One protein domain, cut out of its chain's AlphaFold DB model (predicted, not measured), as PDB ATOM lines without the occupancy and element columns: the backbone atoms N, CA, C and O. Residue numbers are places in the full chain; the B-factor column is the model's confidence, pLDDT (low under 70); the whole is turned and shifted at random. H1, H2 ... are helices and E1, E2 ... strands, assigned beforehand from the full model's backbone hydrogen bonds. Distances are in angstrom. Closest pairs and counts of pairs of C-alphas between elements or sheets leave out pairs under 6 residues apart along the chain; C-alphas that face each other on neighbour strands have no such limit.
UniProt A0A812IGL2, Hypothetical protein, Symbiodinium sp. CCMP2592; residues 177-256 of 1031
ATOM      1  N   PHE A 177     166.093 258.477 200.234       73.44
ATOM      2  CA  PHE A 177     165.028 258.116 201.161       73.44
ATOM      3  C   PHE A 177     165.307 256.793 201.878       73.44
ATOM      4  O   PHE A 177     165.355 255.733 201.260       73.44
ATOM      5  N   LEU A 178     165.438 256.863 203.201       73.62
ATOM      6  CA  LEU A 178     165.482 255.711 204.093       73.62
ATOM      7  C   LEU A 178     164.080 255.079 204.222       73.62
ATOM      8  O   LEU A 178     163.083 255.813 204.260       73.62
ATOM      9  N   PRO A 179     163.974 253.743 204.369       69.62
ATOM     10  CA  PRO A 179     162.787 253.074 204.904       69.62
ATOM     11  C   PRO A 179     162.221 253.762 206.166       69.62
ATOM     12  O   PRO A 179     163.012 254.268 206.964       69.62
ATOM     13  N   PRO A 180     160.886 253.780 206.387       70.31
ATOM     14  CA  PRO A 180     160.276 254.517 207.493       70.31
ATOM     15  C   PRO A 180     160.771 254.013 208.852       70.31
ATOM     16  O   PRO A 180     160.765 252.810 209.112       70.31
ATOM     17  N   GLY A 181     161.161 254.934 209.728       76.25
ATOM     18  CA  GLY A 181     161.715 254.612 211.039       76.25
ATOM     19  C   GLY A 181     162.308 255.843 211.715       76.25
ATOM     20  O   GLY A 181     161.957 256.979 211.396       76.25
ATOM     21  N   SER A 182     163.216 255.605 212.654       84.69
ATOM     22  CA  SER A 182     163.895 256.631 213.440       84.69
ATOM     23  C   SER A 182     165.416 256.472 213.397       84.69
ATOM     24  O   SER A 182     165.944 255.368 213.267       84.69
ATOM     25  N   MET A 183     166.153 257.568 213.612       88.06
ATOM     26  CA  MET A 183     167.618 257.500 213.740       88.06
ATOM     27  C   MET A 183     168.083 256.630 214.914       88.06
ATOM     28  O   MET A 183     169.230 256.194 214.920       88.06
ATOM     29  N   LYS A 184     167.214 256.371 215.900       85.38
ATOM     30  CA  LYS A 184     167.504 255.460 217.010       85.38
ATOM     31  C   LYS A 184     167.515 254.003 216.545       85.38
ATOM     32  O   LYS A 184     168.449 253.297 216.891       85.38
ATOM     33  N   GLU A 185     166.562 253.592 215.710       79.00
ATOM     34  CA  GLU A 185     166.562 252.250 215.101       79.00
ATOM     35  C   GLU A 185     167.769 252.060 214.165       79.00
ATOM     36  O   GLU A 185     168.382 250.997 214.167       79.00
ATOM     37  N   TYR A 186     168.173 253.100 213.423       83.62
ATOM     38  CA  TYR A 186     169.395 253.062 212.599       83.62
ATOM     39  C   TYR A 186     170.682 253.035 213.434       83.62
ATOM     40  O   TYR A 186     171.646 252.376 213.057       83.62
ATOM     41  N   PHE A 187     170.704 253.703 214.589       88.62
ATOM     42  CA  PHE A 187     171.807 253.594 215.543       88.62
ATOM     43  C   PHE A 187     171.868 252.206 216.198       88.62
ATOM     44  O   PHE A 187     172.949 251.655 216.368       88.62
ATOM     45  N   GLU A 188     170.720 251.609 216.518       81.56
ATOM     46  CA  GLU A 188     170.634 250.232 217.014       81.56
ATOM     47  C   GLU A 188     171.118 249.235 215.950       81.56
ATOM     48  O   GLU A 188     171.906 248.352 216.272       81.56
ATOM     49  N   GLN A 189     170.766 249.421 214.672       76.50
ATOM     50  CA  GLN A 189     171.345 248.656 213.558       76.50
ATOM     51  C   GLN A 189     172.865 248.862 213.436       76.50
ATOM     52  O   GLN A 189     173.600 247.885 213.313       76.50
ATOM     53  N   PHE A 190     173.356 250.099 213.558       84.62
ATOM     54  CA  PHE A 190     174.791 250.401 213.565       84.62
ATOM     55  C   PHE A 190     175.542 249.724 214.730       84.62
ATOM     56  O   PHE A 190     176.673 249.285 214.537       84.62
ATOM     57  N   LEU A 191     174.931 249.595 215.915       83.06
ATOM     58  CA  LEU A 191     175.493 248.850 217.055       83.06
ATOM     59  C   LEU A 191     175.355 247.320 216.924       83.06
ATOM     60  O   LEU A 191     176.062 246.580 217.602       83.06
ATOM     61  N   LEU A 192     174.438 246.832 216.082       70.56
ATOM     62  CA  LEU A 192     174.288 245.406 215.763       70.56
ATOM     63  C   LEU A 192     175.254 244.948 214.654       70.56
ATOM     64  O   LEU A 192     175.553 243.758 214.577       70.56
ATOM     65  N   GLN A 193     175.708 245.873 213.801       68.44
ATOM     66  CA  GLN A 193     176.637 245.637 212.688       68.44
ATOM     67  C   GLN A 193     178.079 245.996 213.062       68.44
ATOM     68  O   GLN A 193     178.977 245.158 212.989       68.44
ATOM     69  N   SER A 194     178.313 247.244 213.477       70.19
ATOM     70  CA  SER A 194     179.611 247.671 213.984       70.19
ATOM     71  C   SER A 194     179.743 247.252 215.443       70.19
ATOM     72  O   SER A 194     178.818 247.391 216.240       70.19
ATOM     73  N   LYS A 195     180.936 246.798 215.814       69.88
ATOM     74  CA  LYS A 195     181.267 246.447 217.203       69.88
ATOM     75  C   LYS A 195     182.093 247.563 217.861       69.88
ATOM     76  O   LYS A 195     182.847 247.337 218.803       69.88
ATOM     77  N   GLN A 196     181.944 248.787 217.340       75.44
ATOM     78  CA  GLN A 196     182.538 250.013 217.865       75.44
ATOM     79  C   GLN A 196     181.609 250.644 218.911       75.44
ATOM     80  O   GLN A 196     180.418 250.835 218.670       75.44
ATOM     81  N   LYS A 197     182.159 251.046 220.062       82.56
ATOM     82  CA  LYS A 197     181.406 251.693 221.153       82.56
ATOM     83  C   LYS A 197     181.140 253.183 220.869       82.56
ATOM     84  O   LYS A 197     181.577 254.061 221.611       82.56
ATOM     85  N   VAL A 198     180.431 253.486 219.779       91.25
ATOM     86  CA  VAL A 198     180.046 254.859 219.408       91.25
ATOM     87  C   VAL A 198     178.773 255.263 220.153       91.25
ATOM     88  O   VAL A 198     177.763 254.572 220.084       91.25
ATOM     89  N   GLY A 199     178.779 256.408 220.840       94.00
ATOM     90  CA  GLY A 199     177.565 256.965 221.450       94.00
ATOM     91  C   GLY A 199     176.623 257.608 220.421       94.00
ATOM     92  O   GLY A 199     177.082 258.211 219.449       94.00
ATOM     93  N   PHE A 200     175.304 257.566 220.666       93.50
ATOM     94  CA  PHE A 200     174.279 258.097 219.744       93.50
ATOM     95  C   PHE A 200     174.538 259.546 219.301       93.50
ATOM     96  O   PHE A 200     174.326 259.887 218.140       93.50
ATOM     97  N   ALA A 201     175.039 260.402 220.197       94.12
ATOM     98  CA  ALA A 201     175.380 261.788 219.874       94.12
ATOM     99  C   ALA A 201     176.515 261.899 218.837       94.12
ATOM    100  O   ALA A 201     176.448 262.748 217.947       94.12
ATOM    101  N   THR A 202     177.523 261.024 218.908       93.88
ATOM    102  CA  THR A 202     178.621 260.953 217.933       93.88
ATOM    103  C   THR A 202     178.115 260.412 216.599       93.88
ATOM    104  O   THR A 202     178.322 261.063 215.578       93.88
ATOM    105  N   PHE A 203     177.366 259.303 216.613       94.31
ATOM    106  CA  PHE A 203     176.714 258.749 215.420       94.31
ATOM    107  C   PHE A 203     175.835 259.797 214.715       94.31
ATOM    108  O   PHE A 203     175.986 260.032 213.521       94.31
ATOM    109  N   TRP A 204     174.985 260.518 215.452       93.44
ATOM    110  CA  TRP A 204     174.087 261.537 214.891       93.44
ATOM    111  C   TRP A 204     174.788 262.847 214.484       93.44
ATOM    112  O   TRP A 204     174.248 263.629 213.695       93.44
ATOM    113  N   ARG A 205     175.998 263.109 214.993       94.06
ATOM    114  CA  ARG A 205     176.877 264.189 214.512       94.06
ATOM    115  C   ARG A 205     177.531 263.804 213.184       94.06
ATOM    116  O   ARG A 205     177.465 264.589 212.244       94.06
ATOM    117  N   VAL A 206     178.089 262.595 213.092       93.00
ATOM    118  CA  VAL A 206     178.656 262.045 211.846       93.00
ATOM    119  C   VAL A 206     177.572 261.949 210.773       93.00
ATOM    120  O   VAL A 206     177.757 262.472 209.677       93.00
ATOM    121  N   TRP A 207     176.396 261.404 211.100       91.38
ATOM    122  CA  TRP A 207     175.292 261.270 210.149       91.38
ATOM    123  C   TRP A 207     174.864 262.611 209.548       91.38
ATOM    124  O   TRP A 207     174.721 262.724 208.337       91.38
ATOM    125  N   ARG A 208     174.703 263.662 210.362       91.62
ATOM    126  CA  ARG A 208     174.323 264.985 209.841       91.62
ATOM    127  C   ARG A 208     175.430 265.682 209.047       91.62
ATOM    128  O   ARG A 208     175.097 266.513 208.210       91.62
ATOM    129  N   ARG A 209     176.710 265.358 209.278       92.19
ATOM    130  CA  ARG A 209     177.841 265.909 208.508       92.19
ATOM    131  C   ARG A 209     178.043 265.186 207.172       92.19
ATOM    132  O   ARG A 209     178.233 265.853 206.164       92.19
ATOM    133  N   HIS A 210     177.980 263.854 207.154       90.75
ATOM    134  CA  HIS A 210     178.330 263.041 205.977       90.75
ATOM    135  C   HIS A 210     177.110 262.540 205.184       90.75
ATOM    136  O   HIS A 210     177.204 262.333 203.978       90.75
ATOM    137  N   PHE A 211     175.941 262.419 205.822       88.88
ATOM    138  CA  PHE A 211     174.690 261.972 205.198       88.88
ATOM    139  C   PHE A 211     173.526 262.987 205.308       88.88
ATOM    140  O   PHE A 211     172.383 262.568 205.508       88.88
ATOM    141  N   PRO A 212     173.736 264.314 205.117       87.00
ATOM    142  CA  PRO A 212     172.668 265.321 205.237       87.00
ATOM    143  C   PRO A 212     171.527 265.141 204.221       87.00
ATOM    144  O   PRO A 212     170.441 265.685 204.408       87.00
ATOM    145  N   ARG A 213     171.759 264.369 203.149       83.50
ATOM    146  CA  ARG A 213     170.780 264.060 202.094       83.50
ATOM    147  C   ARG A 213     169.957 262.795 202.367       83.50
ATOM    148  O   ARG A 213     169.039 262.518 201.603       83.50
ATOM    149  N   MET A 214     170.270 262.025 203.416       84.19
ATOM    150  CA  MET A 214     169.480 260.858 203.830       84.19
ATOM    151  C   MET A 214     168.314 261.302 204.718       84.19
ATOM    152  O   MET A 214     168.519 261.797 205.827       84.19
ATOM    153  N   THR A 215     167.088 261.092 204.249       82.38
ATOM    154  CA  THR A 215     165.848 261.482 204.941       82.38
ATOM    155  C   THR A 215     164.892 260.297 205.048       82.38
ATOM    156  O   THR A 215     164.912 259.412 204.199       82.38
ATOM    157  N   PHE A 216     164.045 260.234 206.076       79.19
ATOM    158  CA  PHE A 216     163.051 259.159 206.178       79.19
ATOM    159  C   PHE A 216     161.923 259.355 205.166       79.19
ATOM    160  O   PHE A 216     161.349 260.442 205.082       79.19
ATOM    161  N   ARG A 217     161.566 258.298 204.423       71.50
ATOM    162  CA  ARG A 217     160.370 258.330 203.573       71.50
ATOM    163  C   ARG A 217     159.113 258.443 204.453       71.50
ATOM    164  O   ARG A 217     159.064 257.787 205.499       71.50
ATOM    165  N   PRO A 218     158.084 259.214 204.048       72.12
ATOM    166  CA  PRO A 218     156.795 259.224 204.736       72.12
ATOM    167  C   PRO A 218     156.204 257.815 204.863       72.12
ATOM    168  O   PRO A 218     156.446 256.956 204.011       72.12
ATOM    169  N   THR A 219     155.408 257.578 205.908       65.50
ATOM    170  CA  THR A 219     154.758 256.281 206.139       65.50
ATOM    171  C   THR A 219     153.882 255.910 204.942       65.50
ATOM    172  O   THR A 219     152.868 256.544 204.667       65.50
ATOM    173  N   SER A 220     154.313 254.896 204.200       62.97
ATOM    174  CA  SER A 220     153.694 254.454 202.952       62.97
ATOM    175  C   SER A 220     152.549 253.472 203.189       62.97
ATOM    176  O   SER A 220     152.637 252.661 204.105       62.97
ATOM    177  N   SER A 221     151.578 253.429 202.276       56.75
ATOM    178  CA  SER A 221     150.490 252.437 202.237       56.75
ATOM    179  C   SER A 221     150.917 250.998 201.880       56.75
ATOM    180  O   SER A 221     150.065 250.118 201.800       56.75
ATOM    181  N   HIS A 222     152.210 250.740 201.650       64.62
ATOM    182  CA  HIS A 222     152.731 249.395 201.381       64.62
ATOM    183  C   HIS A 222     152.540 248.444 202.575       64.62
ATOM    184  O   HIS A 222     152.599 248.861 203.733       64.62
ATOM    185  N   ALA A 223     152.362 247.153 202.283       70.38
ATOM    186  CA  ALA A 223     152.194 246.114 203.294       70.38
ATOM    187  C   ALA A 223     153.418 246.031 204.224       70.38
ATOM    188  O   ALA A 223     154.531 245.731 203.793       70.38
ATOM    189  N   VAL A 224     153.207 246.284 205.517       82.06
ATOM    190  CA  VAL A 224     154.248 246.166 206.546       82.06
ATOM    191  C   VAL A 224     154.437 244.692 206.904       82.06
ATOM    192  O   VAL A 224     153.459 243.959 207.039       82.06
ATOM    193  N   CYS A 225     155.684 244.253 207.102       88.31
ATOM    194  CA  CYS A 225     155.971 242.878 207.510       88.31
ATOM    195  C   CYS A 225     155.212 242.495 208.794       88.31
ATOM    196  O   CYS A 225     155.391 243.111 209.851       88.31
ATOM    197  N   THR A 226     154.393 241.447 208.706       89.75
ATOM    198  CA  THR A 226     153.542 240.944 209.796       89.75
ATOM    199  C   THR A 226     154.351 240.552 211.027       89.75
ATOM    200  O   THR A 226     153.946 240.861 212.148       89.75
ATOM    201  N   THR A 227     155.533 239.959 210.835       91.12
ATOM    202  CA  THR A 227     156.490 239.646 211.904       91.12
ATOM    203  C   THR A 227     156.937 240.921 212.621       91.12
ATOM    204  O   THR A 227     156.755 241.025 213.834       91.12
ATOM    205  N   CYS A 228     157.398 241.952 211.900       90.00
ATOM    206  CA  CYS A 228     157.749 243.247 212.503       90.00
ATOM    207  C   CYS A 228     156.595 243.872 213.299       90.00
ATOM    208  O   CYS A 228     156.822 244.349 214.411       90.00
ATOM    209  N   VAL A 229     155.367 243.846 212.767       91.06
ATOM    210  CA  VAL A 229     154.180 244.336 213.489       91.06
ATOM    211  C   VAL A 229     153.961 243.519 214.764       91.06
ATOM    212  O   VAL A 229     153.865 244.103 215.840       91.06
ATOM    213  N   ARG A 230     153.980 242.181 214.686       92.81
ATOM    214  CA  ARG A 230     153.833 241.268 215.837       92.81
ATOM    215  C   ARG A 230     154.871 241.559 216.927       92.81
ATOM    216  O   ARG A 230     154.493 241.656 218.093       92.81
ATOM    217  N   HIS A 231     156.143 241.754 216.565       92.75
ATOM    218  CA  HIS A 231     157.197 242.108 217.520       92.75
ATOM    219  C   HIS A 231     157.003 243.504 218.124       92.75
ATOM    220  O   HIS A 231     156.993 243.614 219.348       92.75
ATOM    221  N   LYS A 232     156.816 244.564 217.319       90.38
ATOM    222  CA  LYS A 232     156.645 245.938 217.840       90.38
ATOM    223  C   LYS A 232     155.420 246.050 218.753       90.38
ATOM    224  O   LYS A 232     155.512 246.639 219.829       90.38
ATOM    225  N   SER A 233     154.318 245.408 218.373       91.69
ATOM    226  CA  SER A 233     153.110 245.275 219.189       91.69
ATOM    227  C   SER A 233     153.360 244.563 220.523       91.69
ATOM    228  O   SER A 233     152.875 245.021 221.556       91.69
ATOM    229  N   LEU A 234     154.151 243.482 220.530       93.38
ATOM    230  CA  LEU A 234     154.504 242.771 221.763       93.38
ATOM    231  C   LEU A 234     155.467 243.563 222.657       93.38
ATOM    232  O   LEU A 234     155.290 243.586 223.871       93.38
ATOM    233  N   ILE A 235     156.444 244.272 222.082       91.50
ATOM    234  CA  ILE A 235     157.340 245.172 222.829       91.50
ATOM    235  C   ILE A 235     156.516 246.251 223.549       91.50
ATOM    236  O   ILE A 235     156.770 246.534 224.719       91.50
ATOM    237  N   ALA A 236     155.494 246.800 222.882       91.44
ATOM    238  CA  ALA A 236     154.576 247.768 223.476       91.44
ATOM    239  C   ALA A 236     153.705 247.166 224.598       91.44
ATOM    240  O   ALA A 236     153.567 247.796 225.646       91.44
ATOM    241  N   SER A 237     153.160 245.951 224.427       92.75
ATOM    242  CA  SER A 237     152.358 245.280 225.470       92.75
ATOM    243  C   SER A 237     153.177 244.767 226.660       92.75
ATOM    244  O   SER A 237     152.638 244.544 227.739       92.75
ATOM    245  N   LEU A 238     154.486 244.564 226.484       92.12
ATOM    246  CA  LEU A 238     155.383 244.046 227.520       92.12
ATOM    247  C   LEU A 238     156.114 245.152 228.297       92.12
ATOM    248  O   LEU A 238     156.943 244.842 229.145       92.12
ATOM    249  N   ASN A 239     155.795 246.435 228.089       88.62
ATOM    250  CA  ASN A 239     156.453 247.563 228.770       88.62
ATOM    251  C   ASN A 239     156.479 247.474 230.316       88.62
ATOM    252  O   ASN A 239     157.373 248.062 230.923       88.62
ATOM    253  N   HIS A 240     155.544 246.753 230.953       88.75
ATOM    254  CA  HIS A 240     155.556 246.469 232.404       88.75
ATOM    255  C   HIS A 240     156.528 245.352 232.822       88.75
ATOM    256  O   HIS A 240     156.971 245.318 233.967       88.75
ATOM    257  N   HIS A 241     156.854 244.432 231.916       92.75
ATOM    258  CA  HIS A 241     157.624 243.218 232.178       92.75
ATOM    259  C   HIS A 241     159.007 243.353 231.540       92.75
ATOM    260  O   HIS A 241     159.249 242.823 230.458       92.75
ATOM    261  N   LEU A 242     159.913 244.084 232.201       87.44
ATOM    262  CA  LEU A 242     161.210 244.495 231.636       87.44
ATOM    263  C   LEU A 242     161.990 243.343 230.978       87.44
ATOM    264  O   LEU A 242     162.451 243.503 229.851       87.44
ATOM    265  N   ASN A 243     162.061 242.174 231.622       90.19
ATOM    266  CA  ASN A 243     162.774 241.005 231.091       90.19
ATOM    267  C   ASN A 243     162.081 240.419 229.847       90.19
ATOM    268  O   ASN A 243     162.735 240.173 228.838       90.19
ATOM    269  N   ALA A 244     160.753 240.264 229.874       87.62
ATOM    270  CA  ALA A 244     159.989 239.766 228.727       87.62
ATOM    271  C   ALA A 244     160.022 240.752 227.547       87.62
ATOM    272  O   ALA A 244     160.140 240.345 226.394       87.62
ATOM    273  N   ARG A 245     159.988 242.062 227.823       89.88
ATOM    274  CA  ARG A 245     160.195 243.107 226.815       89.88
ATOM    275  C   ARG A 245     161.605 243.060 226.234       89.88
ATOM    276  O   ARG A 245     161.727 243.148 225.017       89.88
ATOM    277  N   ARG A 246     162.645 242.916 227.064       86.56
ATOM    278  CA  ARG A 246     164.035 242.753 226.610       86.56
ATOM    279  C   ARG A 246     164.145 241.555 225.666       86.56
ATOM    280  O   ARG A 246     164.582 241.738 224.536       86.56
ATOM    281  N   HIS A 247     163.623 240.396 226.061       89.25
ATOM    282  CA  HIS A 247     163.614 239.204 225.215       89.25
ATOM    283  C   HIS A 247     162.831 239.407 223.904       89.25
ATOM    284  O   HIS A 247     163.303 239.077 222.819       89.25
ATOM    285  N   GLN A 248     161.668 240.060 223.955       93.69
ATOM    286  CA  GLN A 248     160.905 240.396 222.751       93.69
ATOM    287  C   GLN A 248     161.639 241.393 221.828       93.69
ATOM    288  O   GLN A 248     161.460 241.339 220.606       93.69
ATOM    289  N   GLN A 249     162.458 242.293 222.388       87.81
ATOM    290  CA  GLN A 249     163.355 243.177 221.636       87.81
ATOM    291  C   GLN A 249     164.529 242.400 221.025       87.81
ATOM    292  O   GLN A 249     164.846 242.632 219.866       87.81
ATOM    293  N   GLU A 250     165.121 241.444 221.740       87.25
ATOM    294  CA  GLU A 250     166.167 240.551 221.217       87.25
ATOM    295  C   GLU A 250     165.645 239.740 220.019       87.25
ATOM    296  O   GLU A 250     166.265 239.757 218.956       87.25
ATOM    297  N   LEU A 251     164.445 239.156 220.121       91.81
ATOM    298  CA  LEU A 251     163.776 238.475 219.004       91.81
ATOM    299  C   LEU A 251     163.443 239.423 217.831       91.81
ATOM    300  O   LEU A 251     163.548 239.038 216.668       91.81
ATOM    301  N   TYR A 252     163.065 240.678 218.109       90.69
ATOM    302  CA  TYR A 252     162.853 241.693 217.067       90.69
ATOM    303  C   TYR A 252     164.154 242.038 216.334       90.69
ATOM    304  O   TYR A 252     164.183 242.067 215.103       90.69
ATOM    305  N   TYR A 253     165.240 242.268 217.075       85.19
ATOM    306  CA  TYR A 253     166.553 242.542 216.499       85.19
ATOM    307  C   TYR A 253     167.112 241.325 215.753       85.19
ATOM    308  O   TYR A 253     167.781 241.514 214.743       85.19
ATOM    309  N   ALA A 254     166.790 240.094 216.169       87.38
ATOM    310  CA  ALA A 254     167.112 238.881 215.421       87.38
ATOM    311  C   ALA A 254     166.399 238.840 214.056       87.38
ATOM    312  O   ALA A 254     167.066 238.654 213.040       87.38
ATOM    313  N   HIS A 255     165.086 239.111 213.995       90.25
ATOM    314  CA  HIS A 255     164.353 239.226 212.719       90.25
ATOM    315  C   HIS A 255     164.927 240.333 211.819       90.25
ATOM    316  O   HIS A 255     165.135 240.113 210.627       90.25
ATOM    317  N   ILE A 256     165.235 241.511 212.377       85.81
ATOM    318  CA  ILE A 256     165.849 242.620 211.624       85.81
ATOM    319  C   ILE A 256     167.271 242.272 211.151       85.81
ATOM    320  O   ILE A 256     167.634 242.620 210.029       85.81
TER     321      ILE A 256
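AT A GLANCE: This is residues 177 to 256 of the 1031 residues of the protein "Hypothetical protein" of Symbiodinium sp. CCMP2592 (UniProt A0A812IGL2). Two pairs of helices make two loosely joined lobes: H1 and H2 set nearly at right angles in one, the antiparallel hairpin of H3 and H4 in the other. Past H2, the chain passes through the short strand E1 and loops over to H3, with residues 221 to 226 standing free, while H1 and H4 are near each other across the space between the lobes. The 80 printed residues hold four named helices and one named strand in the order H1, H2, E1, H3, H4, a mostly helix class. The whole is loose, with a radius of gyration of the C-alphas of 14.5 A and spans of 38 by 35 by 20 A.

IN THESE COORDINATES: Find C-alpha 183 at (167.618, 257.500, 213.740); from there H1, residues 183 to 193, runs 14.9 A. Next come H2, residues 200 to 210, 15.2 A long, and E1, residues 214 to 216, 7.1 A long. H3, residues 226 to 237, runs 16.3 A. H4, residues 242 to 256, runs 20.6 A to C-alpha 256 at (165.849, 242.620, 211.624).

HOW THE PARTS SIT: Look first at Phe 187 and Phe 200, the closest C-alphas of H1 and H2, 6.6 A apart; these helices touch, about perpendicular at 81 degrees. E1 pairs with no named strand, but residues 177 to 178 pair with its residues 215 to 216, parallel. H3 and H4, a helical hairpin, touch at a shallow tilt of 18 degrees, opposite ways; their closest C-alphas, those of Ile 235 and Arg 245, are 5.3 A apart. H2 is apart from H3 and H4. In H1, H2, H3 and H4 every O i to N i+4 pair is within hydrogen-bond range.

THE WHOLE: The C-alphas of Arg 213 and His 241, the two farthest apart, are 38.9 A apart. The printed part has no cut and no long link. The mean pLDDT of the printed part is 84.7; look for values under 70 at residues 179, 193, 195 and 219 to 222.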